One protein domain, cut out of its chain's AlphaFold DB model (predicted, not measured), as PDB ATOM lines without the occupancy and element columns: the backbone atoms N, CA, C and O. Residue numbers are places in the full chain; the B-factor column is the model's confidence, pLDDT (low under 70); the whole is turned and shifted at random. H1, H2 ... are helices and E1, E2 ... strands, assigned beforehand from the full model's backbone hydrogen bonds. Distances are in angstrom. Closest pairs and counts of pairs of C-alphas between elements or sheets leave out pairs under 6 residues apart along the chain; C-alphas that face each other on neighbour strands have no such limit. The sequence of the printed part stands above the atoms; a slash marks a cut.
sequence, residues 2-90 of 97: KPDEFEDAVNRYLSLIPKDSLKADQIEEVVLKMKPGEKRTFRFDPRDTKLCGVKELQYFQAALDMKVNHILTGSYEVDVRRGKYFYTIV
ATOM      1  N   LYS A   2     108.357 131.269 133.021       82.12
ATOM      2  CA  LYS A   2     109.419 130.550 132.307       82.12
ATOM      3  C   LYS A   2     110.086 129.540 133.262       82.12
ATOM      4  O   LYS A   2     110.029 129.766 134.470       82.12
ATOM      5  N   PRO A   3     110.695 128.453 132.758       79.06
ATOM      6  CA  PRO A   3     111.376 127.457 133.591       79.06
ATOM      7  C   PRO A   3     112.399 128.072 134.557       79.06
ATOM      8  O   PRO A   3     112.370 127.766 135.745       79.06
ATOM      9  N   ASP A   4     113.193 129.036 134.086       79.88
ATOM     10  CA  ASP A   4     114.222 129.705 134.896       79.88
ATOM     11  C   ASP A   4     113.623 130.503 136.070       79.88
ATOM     12  O   ASP A   4     114.123 130.472 137.191       79.88
ATOM     13  N   GLU A   5     112.480 131.166 135.853       79.69
ATOM     14  CA  GLU A   5     111.781 131.910 136.911       79.69
ATOM     15  C   GLU A   5     111.209 130.974 137.986       79.69
ATOM     16  O   GLU A   5     111.083 131.353 139.153       79.69
ATOM     17  N   PHE A   6     110.821 129.758 137.590       77.38
ATOM     18  CA  PHE A   6     110.318 128.740 138.509       77.38
ATOM     19  C   PHE A   6     111.441 128.180 139.380       77.38
ATOM     20  O   PHE A   6     111.285 128.118 140.600       77.38
ATOM     21  N   GLU A   7     112.580 127.836 138.782       80.44
ATOM     22  CA  GLU A   7     113.747 127.350 139.517       80.44
ATOM     23  C   GLU A   7     114.269 128.389 140.516       80.44
ATOM     24  O   GLU A   7     114.505 128.054 141.679       80.44
ATOM     25  N   ASP A   8     114.346 129.665 140.130       84.81
ATOM     26  CA  ASP A   8     114.745 130.750 141.034       84.81
ATOM     27  C   ASP A   8     113.774 130.925 142.210       84.81
ATOM     28  O   ASP A   8     114.194 131.113 143.359       84.81
ATOM     29  N   ALA A   9     112.464 130.827 141.958       81.56
ATOM     30  CA  ALA A   9     111.456 130.905 143.011       81.56
ATOM     31  C   ALA A   9     111.569 129.732 143.998       81.56
ATOM     32  O   ALA A   9     111.484 129.936 145.214       81.56
ATOM     33  N   VAL A  10     111.809 128.520 143.491       79.94
ATOM     34  CA  VAL A  10     112.024 127.320 144.309       79.94
ATOM     35  C   VAL A  10     113.318 127.440 145.113       79.94
ATOM     36  O   VAL A  10     113.299 127.240 146.326       79.94
ATOM     37  N   ASN A  11     114.430 127.839 144.496       83.00
ATOM     38  CA  ASN A  11     115.713 128.008 145.182       83.00
ATOM     39  C   ASN A  11     115.636 129.072 146.282       83.00
ATOM     40  O   ASN A  11     116.120 128.862 147.399       83.00
ATOM     41  N   ARG A  12     114.951 130.189 146.014       82.19
ATOM     42  CA  ARG A  12     114.691 131.220 147.020       82.19
ATOM     43  C   ARG A  12     113.854 130.675 148.171       82.19
ATOM     44  O   ARG A  12     114.209 130.902 149.323       82.19
ATOM     45  N   TYR A  13     112.789 129.933 147.884       80.88
ATOM     46  CA  TYR A  13     111.979 129.277 148.907       80.88
ATOM     47  C   TYR A  13     112.810 128.328 149.782       80.88
ATOM     48  O   TYR A  13     112.782 128.429 151.007       80.88
ATOM     49  N   LEU A  14     113.614 127.463 149.160       79.56
ATOM     50  CA  LEU A  14     114.487 126.520 149.856       79.56
ATOM     51  C   LEU A  14     115.516 127.233 150.744       79.56
ATOM     52  O   LEU A  14     115.802 126.756 151.840       79.56
ATOM     53  N   SER A  15     116.027 128.392 150.316       83.25
ATOM     54  CA  SER A  15     116.974 129.192 151.108       83.25
ATOM     55  C   SER A  15     116.370 129.797 152.383       83.25
ATOM     56  O   SER A  15     117.107 130.120 153.314       83.25
ATOM     57  N   LEU A  16     115.039 129.948 152.441       83.75
ATOM     58  CA  LEU A  16     114.331 130.494 153.603       83.75
ATOM     59  C   LEU A  16     114.095 129.453 154.699       83.75
ATOM     60  O   LEU A  16     113.729 129.836 155.807       83.75
ATOM     61  N   ILE A  17     114.283 128.163 154.406       84.00
ATOM     62  CA  ILE A  17     114.084 127.082 155.373       84.00
ATOM     63  C   ILE A  17     115.303 127.028 156.305       84.00
ATOM     64  O   ILE A  17     116.413 126.740 155.846       84.00
ATOM     65  N   PRO A  18     115.133 127.287 157.614       84.75
ATOM     66  CA  PRO A  18     116.241 127.259 158.559       84.75
ATOM     67  C   PRO A  18     116.903 125.876 158.655       84.75
ATOM     68  O   PRO A  18     116.241 124.843 158.583       84.75
ATOM     69  N   LYS A  19     118.226 125.839 158.862       85.06
ATOM     70  CA  LYS A  19     118.988 124.577 158.980       85.06
ATOM     71  C   LYS A  19     118.607 123.744 160.208       85.06
ATOM     72  O   LYS A  19     118.883 122.551 160.231       85.06
ATOM     73  N   ASP A  20     118.020 124.377 161.218       89.75
ATOM     74  CA  ASP A  20     117.536 123.754 162.450       89.75
ATOM     75  C   ASP A  20     116.081 123.258 162.350       89.75
ATOM     76  O   ASP A  20     115.531 122.782 163.342       89.75
ATOM     77  N   SER A  21     115.451 123.353 161.172       93.38
ATOM     78  CA  SER A  21     114.139 122.756 160.917       93.38
ATOM     79  C   SER A  21     114.191 121.231 161.036       93.38
ATOM     80  O   SER A  21     114.989 120.569 160.374       93.38
ATOM     81  N   LEU A  22     113.303 120.680 161.859       96.38
ATOM     82  CA  LEU A  22     113.197 119.252 162.121       96.38
ATOM     83  C   LEU A  22     112.210 118.569 161.173       96.38
ATOM     84  O   LEU A  22     111.157 119.113 160.834       96.38
ATOM     85  N   LYS A  23     112.536 117.335 160.802       96.69
ATOM     86  CA  LYS A  23     111.634 116.413 160.111       96.69
ATOM     87  C   LYS A  23     110.673 115.728 161.083       96.69
ATOM     88  O   LYS A  23     110.820 115.819 162.305       96.69
ATOM     89  N   ALA A  24     109.668 115.048 160.542       96.81
ATOM     90  CA  ALA A  24     108.590 114.456 161.329       96.81
ATOM     91  C   ALA A  24     109.088 113.366 162.286       96.81
ATOM     92  O   ALA A  24     108.635 113.297 163.425       96.81
ATOM     93  N   ASP A  25     110.039 112.544 161.848       97.38
ATOM     94  CA  ASP A  25     110.686 111.512 162.665       97.38
ATOM     95  C   ASP A  25     111.447 112.110 163.858       97.38
ATOM     96  O   ASP A  25     111.324 111.622 164.979       97.38
ATOM     97  N   GLN A  26     112.158 113.217 163.641       97.50
ATOM     98  CA  GLN A  26     112.892 113.918 164.695       97.50
ATOM     99  C   GLN A  26     111.949 114.564 165.718       97.50
ATOM    100  O   GLN A  26     112.187 114.482 166.923       97.50
ATOM    101  N   ILE A  27     110.866 115.203 165.256       96.88
ATOM    102  CA  ILE A  27     109.848 115.771 166.153       96.88
ATOM    103  C   ILE A  27     109.185 114.652 166.957       96.88
ATOM    104  O   ILE A  27     109.051 114.775 168.173       96.88
ATOM    105  N   GLU A  28     108.811 113.551 166.303       97.06
ATOM    106  CA  GLU A  28     108.228 112.385 166.963       97.06
ATOM    107  C   GLU A  28     109.145 111.843 168.065       97.06
ATOM    108  O   GLU A  28     108.696 111.666 169.196       97.06
ATOM    109  N   GLU A  29     110.433 111.644 167.776       97.44
ATOM    110  CA  GLU A  29     111.400 111.154 168.759       97.44
ATOM    111  C   GLU A  29     111.465 112.053 170.003       97.44
ATOM    112  O   GLU A  29     111.533 111.557 171.133       97.44
ATOM    113  N   VAL A  30     111.423 113.377 169.817       96.31
ATOM    114  CA  VAL A  30     111.411 114.318 170.941       96.31
ATOM    115  C   VAL A  30     110.111 114.203 171.732       96.31
ATOM    116  O   VAL A  30     110.157 114.137 172.961       96.31
ATOM    117  N   VAL A  31     108.967 114.165 171.051       95.50
ATOM    118  CA  VAL A  31     107.633 114.125 171.672       95.50
ATOM    119  C   VAL A  31     107.438 112.871 172.512       95.50
ATOM    120  O   VAL A  31     106.960 112.966 173.639       95.50
ATOM    121  N   LEU A  32     107.870 111.710 172.019       94.88
ATOM    122  CA  LEU A  32     107.763 110.444 172.752       94.88
ATOM    123  C   LEU A  32     108.598 110.417 174.044       94.88
ATOM    124  O   LEU A  32     108.358 109.582 174.913       94.88
ATOM    125  N   LYS A  33     109.563 111.332 174.185       95.56
ATOM    126  CA  LYS A  33     110.398 111.497 175.384       95.56
ATOM    127  C   LYS A  33     109.930 112.645 176.291       95.56
ATOM    128  O   LYS A  33     110.517 112.837 177.357       95.56
ATOM    129  N   MET A  34     108.921 113.424 175.887       94.56
ATOM    130  CA  MET A  34     108.386 114.526 176.693       94.56
ATOM    131  C   MET A  34     107.615 114.001 177.907       94.56
ATOM    132  O   MET A  34     106.888 113.010 177.828       94.56
ATOM    133  N   LYS A  35     107.738 114.696 179.040       92.19
ATOM    134  CA  LYS A  35     106.971 114.387 180.252       92.19
ATOM    135  C   LYS A  35     105.602 115.078 180.247       92.19
ATOM    136  O   LYS A  35     105.453 116.145 179.646       92.19
ATOM    137  N   PRO A  36     104.605 114.527 180.963       90.94
ATOM    138  CA  PRO A  36     103.345 115.222 181.203       90.94
ATOM    139  C   PRO A  36     103.565 116.616 181.805       90.94
ATOM    140  O   PRO A  36     104.341 116.779 182.744       90.94
ATOM    141  N   GLY A  37     102.883 117.616 181.253       90.56
ATOM    142  CA  GLY A  37     103.050 119.034 181.569       90.56
ATOM    143  C   GLY A  37     104.089 119.768 180.710       90.56
ATOM    144  O   GLY A  37     104.143 120.996 180.766       90.56
ATOM    145  N   GLU A  38     104.905 119.074 179.905       94.88
ATOM    146  CA  GLU A  38     105.881 119.739 179.038       94.88
ATOM    147  C   GLU A  38     105.227 120.410 177.824       94.88
ATOM    148  O   GLU A  38     104.335 119.861 177.173       94.88
ATOM    149  N   LYS A  39     105.763 121.584 177.474       95.88
ATOM    150  CA  LYS A  39     105.471 122.324 176.246       95.88
ATOM    151  C   LYS A  39     106.756 122.518 175.450       95.88
ATOM    152  O   LYS A  39     107.760 122.953 176.011       95.88
ATOM    153  N   ARG A  40     106.719 122.258 174.142       96.38
ATOM    154  CA  ARG A  40     107.834 122.534 173.222       96.38
ATOM    155  C   ARG A  40     107.343 123.150 171.925       96.38
ATOM    156  O   ARG A  40     106.238 122.863 171.481       96.38
ATOM    157  N   THR A  41     108.191 123.972 171.319       96.62
ATOM    158  CA  THR A  41     107.978 124.539 169.988       96.62
ATOM    159  C   THR A  41     109.143 124.137 169.097       96.62
ATOM    160  O   THR A  41     110.300 124.355 169.447       96.62
ATOM    161  N   PHE A  42     108.827 123.555 167.948       94.88
ATOM    162  CA  PHE A  42     109.772 123.092 166.943       94.88
ATOM    163  C   PHE A  42     109.691 123.990 165.721       94.88
ATOM    164  O   PHE A  42     108.594 124.376 165.315       94.88
ATOM    165  N   ARG A  43     110.834 124.268 165.095       94.69
ATOM    166  CA  ARG A  43     110.830 124.590 163.669       94.69
ATOM    167  C   ARG A  43     110.716 123.285 162.913       94.69
ATOM    168  O   ARG A  43     111.473 122.364 163.207       94.69
ATOM    169  N   PHE A  44     109.794 123.206 161.971       94.31
ATOM    170  CA  PHE A  44     109.666 122.030 161.129       94.31
ATOM    171  C   PHE A  44     110.144 122.290 159.706       94.31
ATOM    172  O   PHE A  44     110.213 123.432 159.244       94.31
ATOM    173  N   ASP A  45     110.527 121.216 159.028       93.62
ATOM    174  CA  ASP A  45     110.931 121.238 157.633       93.62
ATOM    175  C   ASP A  45     109.693 121.069 156.737       93.62
ATOM    176  O   ASP A  45     109.130 119.974 156.681       93.62
ATOM    177  N   PRO A  46     109.255 122.111 156.004       90.00
ATOM    178  CA  PRO A  46     108.094 122.010 155.121       90.00
ATOM    179  C   PRO A  46     108.358 121.149 153.874       90.00
ATOM    180  O   PRO A  46     107.452 120.959 153.067       90.00
ATOM    181  N   ARG A  47     109.585 120.643 153.674       90.19
ATOM    182  CA  ARG A  47     109.908 119.655 152.629       90.19
ATOM    183  C   ARG A  47     109.550 118.234 153.052       90.19
ATOM    184  O   ARG A  47     109.468 117.356 152.196       90.19
ATOM    185  N   ASP A  48     109.374 117.988 154.349       94.25
ATOM    186  CA  ASP A  48     108.901 116.701 154.840       94.25
ATOM    187  C   ASP A  48     107.444 116.508 154.412       94.25
ATOM    188  O   ASP A  48     106.580 117.330 154.716       94.25
ATOM    189  N   THR A  49     107.154 115.416 153.705       94.62
ATOM    190  CA  THR A  49     105.817 115.133 153.166       94.62
ATOM    191  C   THR A  49     104.753 114.951 154.247       94.62
ATOM    192  O   THR A  49     103.567 115.019 153.944       94.62
ATOM    193  N   LYS A  50     105.149 114.745 155.508       95.38
ATOM    194  CA  LYS A  50     104.239 114.685 156.658       95.38
ATOM    195  C   LYS A  50     103.977 116.051 157.294       95.38
ATOM    196  O   LYS A  50     103.080 116.151 158.123       95.38
ATOM    197  N   LEU A  51     104.744 117.083 156.940       93.69
ATOM    198  CA  LEU A  51     104.674 118.427 157.537       93.69
ATOM    199  C   LEU A  51     104.471 119.535 156.489       93.69
ATOM    200  O   LEU A  51     104.384 120.710 156.840       93.69
ATOM    201  N   CYS A  52     104.407 119.179 155.203       89.69
ATOM    202  CA  CYS A  52     104.417 120.119 154.081       89.69
ATOM    203  C   CYS A  52     103.141 120.961 153.934       89.69
ATOM    204  O   CYS A  52     103.108 121.896 153.134       89.69
ATOM    205  N   GLY A  53     102.103 120.667 154.715       87.00
ATOM    206  CA  GLY A  53     100.839 121.382 154.681       87.00
ATOM    207  C   GLY A  53     100.051 121.239 155.977       87.00
ATOM    208  O   GLY A  53     100.345 120.416 156.839       87.00
ATOM    209  N   VAL A  54      99.023 122.079 156.120       86.81
ATOM    210  CA  VAL A  54      98.163 122.105 157.317       86.81
ATOM    211  C   VAL A  54      97.469 120.758 157.533       86.81
ATOM    212  O   VAL A  54      97.345 120.305 158.667       86.81
ATOM    213  N   LYS A  55      97.034 120.104 156.454       92.62
ATOM    214  CA  LYS A  55      96.349 118.811 156.511       92.62
ATOM    215  C   LYS A  55      97.300 117.698 156.959       92.62
ATOM    216  O   LYS A  55      96.948 116.881 157.804       92.62
ATOM    217  N   GLU A  56      98.516 117.700 156.432       94.31
ATOM    218  CA  GLU A  56      99.570 116.746 156.767       94.31
ATOM    219  C   GLU A  56     100.003 116.917 158.228       94.31
ATOM    220  O   GLU A  56     100.059 115.938 158.969       94.31
ATOM    221  N   LEU A  57     100.163 118.166 158.679       92.19
ATOM    222  CA  LEU A  57     100.401 118.507 160.079       92.19
ATOM    223  C   LEU A  57      99.292 117.972 160.998       92.19
ATOM    224  O   LEU A  57      99.588 117.343 162.010       92.19
ATOM    225  N   GLN A  58      98.018 118.143 160.625       93.31
ATOM    226  CA  GLN A  58      96.888 117.589 161.382       93.31
ATOM    227  C   GLN A  58      96.951 116.059 161.487       93.31
ATOM    228  O   GLN A  58      96.734 115.516 162.571       93.31
ATOM    229  N   TYR A  59      97.275 115.360 160.394       95.56
ATOM    230  CA  TYR A  59      97.452 113.906 160.417       95.56
ATOM    231  C   TYR A  59      98.634 113.476 161.280       95.56
ATOM    232  O   TYR A  59      98.518 112.522 162.050       95.56
ATOM    233  N   PHE A  60      99.750 114.195 161.192       95.75
ATOM    234  CA  PHE A  60     100.916 113.948 162.022       95.75
ATOM    235  C   PHE A  60     100.596 114.128 163.512       95.75
ATOM    236  O   PHE A  60     100.897 113.242 164.309       95.75
ATOM    237  N   GLN A  61      99.901 115.204 163.892       94.75
ATOM    238  CA  GLN A  61      99.469 115.417 165.274       94.75
ATOM    239  C   GLN A  61      98.519 114.332 165.769       94.75
ATOM    240  O   GLN A  61      98.695 113.860 166.887       94.75
ATOM    241  N   ALA A  62      97.538 113.920 164.963       95.00
ATOM    242  CA  ALA A  62      96.634 112.838 165.344       95.00
ATOM    243  C   ALA A  62      97.401 111.527 165.592       95.00
ATOM    244  O   ALA A  62      97.136 110.826 166.568       95.00
ATOM    245  N   ALA A  63      98.397 111.224 164.754       95.62
ATOM    246  CA  ALA A  63      99.255 110.059 164.936       95.62
ATOM    247  C   ALA A  63     100.125 110.157 166.204       95.62
ATOM    248  O   ALA A  63     100.292 109.158 166.905       95.62
ATOM    249  N   LEU A  64     100.665 111.339 166.524       94.94
ATOM    250  CA  LEU A  64     101.403 111.566 167.770       94.94
ATOM    251  C   LEU A  64     100.505 111.435 169.000       94.94
ATOM    252  O   LEU A  64     100.896 110.794 169.973       94.94
ATOM    253  N   ASP A  65      99.302 112.006 168.949       94.56
ATOM    254  CA  ASP A  65      98.341 111.983 170.049       94.56
ATOM    255  C   ASP A  65      97.961 110.546 170.445       94.56
ATOM    256  O   ASP A  65      97.979 110.199 171.627       94.56
ATOM    257  N   MET A  66      97.749 109.666 169.457       93.88
ATOM    258  CA  MET A  66      97.547 108.229 169.696       93.88
ATOM    259  C   MET A  66      98.728 107.591 170.443       93.88
ATOM    260  O   MET A  66      98.524 106.804 171.366       93.88
ATOM    261  N   LYS A  67      99.971 107.942 170.083       93.50
ATOM    262  CA  LYS A  67     101.184 107.369 170.695       93.50
ATOM    263  C   LYS A  67     101.409 107.831 172.132       93.50
ATOM    264  O   LYS A  67     102.025 107.106 172.908       93.50
ATOM    265  N   VAL A  68     100.911 109.011 172.501       90.81
ATOM    266  CA  VAL A  68     101.058 109.550 173.862       90.81
ATOM    267  C   VAL A  68      99.809 109.375 174.730       90.81
ATOM    268  O   VAL A  68      99.769 109.894 175.839       90.81
ATOM    269  N   ASN A  69      98.841 108.555 174.309       89.88
ATOM    270  CA  ASN A  69      97.593 108.254 175.028       89.88
ATOM    271  C   ASN A  69      96.594 109.422 175.106       89.88
ATOM    272  O   ASN A  69      96.003 109.649 176.163       89.88
ATOM    273  N   HIS A  70      96.382 110.146 174.005       90.56
ATOM    274  CA  HIS A  70      95.343 111.179 173.883       90.56
ATOM    275  C   HIS A  70      95.466 112.355 174.862       90.56
ATOM    276  O   HIS A  70      94.474 112.945 175.294       90.56
ATOM    277  N   ILE A  71      96.697 112.679 175.254       91.31
ATOM    278  CA  ILE A  71      97.005 113.827 176.116       91.31
ATOM    279  C   ILE A  71      97.743 114.927 175.351       91.31
ATOM    280  O   ILE A  71      98.253 115.850 175.976       91.31
ATOM    281  N   LEU A  72      97.852 114.845 174.025       93.38
ATOM    282  CA  LEU A  72      98.579 115.829 173.237       93.38
ATOM    283  C   LEU A  72      97.644 116.936 172.767       93.38
ATOM    284  O   LEU A  72      96.591 116.701 172.182       93.38
ATOM    285  N   THR A  73      98.084 118.177 172.933       93.06
ATOM    286  CA  THR A  73      97.511 119.309 172.200       93.06
ATOM    287  C   THR A  73      98.606 119.979 171.390       93.06
ATOM    288  O   THR A  73      99.770 119.986 171.792       93.06
ATOM    289  N   GLY A  74      98.249 120.524 170.232       91.62
ATOM    290  CA  GLY A  74      99.216 121.190 169.374       91.62
ATOM    291  C   GLY A  74      98.619 122.324 168.559       91.62
ATOM    292  O   GLY A  74      97.407 122.392 168.343       91.62
ATOM    293  N   SER A  75      99.491 123.241 168.149       93.62
ATOM    294  CA  SER A  75      99.174 124.389 167.304       93.62
ATOM    295  C   SER A  75     100.318 124.689 166.342       93.62
ATOM    296  O   SER A  75     101.483 124.410 166.632       93.62
ATOM    297  N   TYR A  76      99.991 125.284 165.197       91.94
ATOM    298  CA  TYR A  76     100.947 125.557 164.127       91.94
ATOM    299  C   TYR A  76     100.923 127.038 163.756       91.94
ATOM    300  O   TYR A  76      99.851 127.636 163.679       91.94
ATOM    301  N   GLU A  77     102.092 127.608 163.474       92.25
ATOM    302  CA  GLU A  77     102.244 128.924 162.844       92.25
ATOM    303  C   GLU A  77     103.016 128.739 161.535       92.25
ATOM    304  O   GLU A  77     104.173 128.311 161.548       92.25
ATOM    305  N   VAL A  78     102.368 129.048 160.407       88.31
ATOM    306  CA  VAL A  78     102.948 128.916 159.064       88.31
ATOM    307  C   VAL A  78     102.902 130.258 158.342       88.31
ATOM    308  O   VAL A  78     101.827 130.783 158.063       88.31
ATOM    309  N   ASP A  79     104.072 130.790 157.998       87.50
ATOM    310  CA  ASP A  79     104.241 131.944 157.115       87.50
ATOM    311  C   ASP A  79     105.314 131.627 156.067       87.50
ATOM    312  O   ASP A  79     106.516 131.789 156.288       87.50
ATOM    313  N   VAL A  80     104.842 131.191 154.900       80.94
ATOM    314  CA  VAL A  80     105.659 130.810 153.738       80.94
ATOM    315  C   VAL A  80     106.532 131.969 153.260       80.94
ATOM    316  O   VAL A  80     107.689 131.770 152.897       80.94
ATOM    317  N   ARG A  81     106.011 133.204 153.291       79.25
ATOM    318  CA  ARG A  81     106.736 134.385 152.796       79.25
ATOM    319  C   ARG A  81     107.930 134.725 153.680       79.25
ATOM    320  O   ARG A  81     108.890 135.323 153.204       79.25
ATOM    321  N   ARG A  82     107.853 134.367 154.963       81.56
ATOM    322  CA  ARG A  82     108.878 134.651 155.972       81.56
ATOM    323  C   ARG A  82     109.672 133.417 156.399       81.56
ATOM    324  O   ARG A  82     110.488 133.540 157.307       81.56
ATOM    325  N   GLY A  83     109.430 132.254 155.788       79.75
ATOM    326  CA  GLY A  83     110.082 130.997 156.160       79.75
ATOM    327  C   GLY A  83     109.746 130.523 157.579       79.75
ATOM    328  O   GLY A  83     110.566 129.870 158.221       79.75
ATOM    329  N   LYS A  84     108.575 130.892 158.118       86.69
ATOM    330  CA  LYS A  84     108.166 130.491 159.469       86.69
ATOM    331  C   LYS A  84     107.338 129.219 159.414       86.69
ATOM    332  O   LYS A  84     106.262 129.209 158.826       86.69
ATOM    333  N   TYR A  85     107.829 128.188 160.083       90.81
ATOM    334  CA  TYR A  85     107.201 126.876 160.161       90.81
ATOM    335  C   TYR A  85     107.341 126.375 161.585       90.81
ATOM    336  O   TYR A  85     108.311 125.698 161.917       90.81
ATOM    337  N   PHE A  86     106.423 126.784 162.453       94.06
ATOM    338  CA  PHE A  86     106.475 126.434 163.863       94.06
ATOM    339  C   PHE A  86     105.375 125.453 164.221       94.06
ATOM    340  O   PHE A  86     104.211 125.668 163.890       94.06
ATOM    341  N   TYR A  87     105.749 124.408 164.948       95.25
ATOM    342  CA  TYR A  87     104.822 123.462 165.544       95.25
ATOM    343  C   TYR A  87     105.016 123.454 167.056       95.25
ATOM    344  O   TYR A  87     106.098 123.146 167.549       95.25
ATOM    345  N   THR A  88     103.981 123.837 167.797       96.00
ATOM    346  CA  THR A  88     103.971 123.816 169.259       96.00
ATOM    347  C   THR A  88     103.157 122.633 169.747       96.00
ATOM    348  O   THR A  88     102.041 122.425 169.284       96.00
ATOM    349  N   ILE A  89     103.700 121.897 170.711       95.06
ATOM    350  CA  ILE A  89     103.085 120.725 171.330       95.06
ATOM    351  C   ILE A  89     103.074 120.902 172.841       95.06
ATOM    352  O   ILE A  89     104.042 121.397 173.426       95.06
ATOM    353  N   VAL A  90     101.994 120.452 173.468       95.38
ATOM    354  CA  VAL A  90     101.857 120.316 174.915       95.38
ATOM    355  C   VAL A  90     101.407 118.894 175.228       95.38
ATOM    356  O   VAL A  90     100.390 118.441 174.701       95.38
TER     357      VAL A  90
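This is residues 2 to 90 of the 97 residues of an uncharacterized protein of uncultured bacterium (UniProt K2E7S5). A small antiparallel sheet of three strands has two helices, H2 and H3, side by side over one face and its other face bare, while an arm leads away from this body: residues 2 to 12 stand free, of which 3 to 12 belong to a further helix, H1. The printed part has 89 residues, with three named helices and three named strands in the chain order H1 H2 E1 H3 E2 E3; the sheet's order is E1, E3, E2, and the class is mixed, helices and strands. The whole is only just compact, close to loose, with a radius of gyration of the C-alphas of 14.5 A. The C-alphas span 50 by 20 by 18 A, and the arm makes much of that length: the 78 residues without the free stretch span 36 by 21 by 18 A.

E3, the inner strand, is residues 84 to 90, 19.5 A long, and ends at C-alpha 90 (101.857, 120.316, 174.915). The edge strands are E1, residues 39 to 43, and E2, residues 72 to 79, 23.5 A long. H3 is residues 54 to 67, 20.1 A long, beginning at C-alpha 54 (98.163, 122.105, 157.317). H2 is residues 24 to 32, 12.1 A long. H1 is residues 3 to 15, 18.5 A long, beginning at C-alpha 3 (111.376, 127.457, 133.591).

E1 and E3 are antiparallel neighbours at 159 degrees, with N 40 and O 89 within hydrogen-bond range at 2.9 A. E2 and E3 form a hairpin, antiparallel at 169 degrees, with N 75 and O 88 at 2.9 A and N 86 and O 77 at 2.9 A. H3 is on the sheet at a height of 9.2 A, over E2 and along the strands, at 20 degrees to E2 on the local plane; the closest C-alphas of H3 and E2 are those of Asp 65 and Leu 72, 5.0 A apart. E1, H3 and E2 make a split strand-helix-strand unit, two strands running the same way with E3 between them, and its crossover is right-handed. H2 is on the same face of the sheet as H3, at a height of 9.7 A over the sheet, over E3 and along the strands, at 22 degrees to E3 on the local plane; H2 and H3 with the sheet E1, E3, E2 are two layers, helices on one face of a sheet. H2 and H3 touch, closest at the C-alphas of Glu 28 and Leu 64, 6.9 A, and run the same way at a tilt of 35.1 degrees, only just steep. H1 is not on the sheet and is apart from H2 and H3. In H1, H2 and H3 every O i to N i+4 pair is within hydrogen-bond range.

The C-alphas farthest apart are those of Lys 2 and Pro 36, 51.6 A. The printed part has no cut. The links H3 to E2 and E2 to E3 are tight, the others are short, and no link is long. The mean pLDDT of the printed part is 90.6, that of H1 is 81, and no printed residue is under 70.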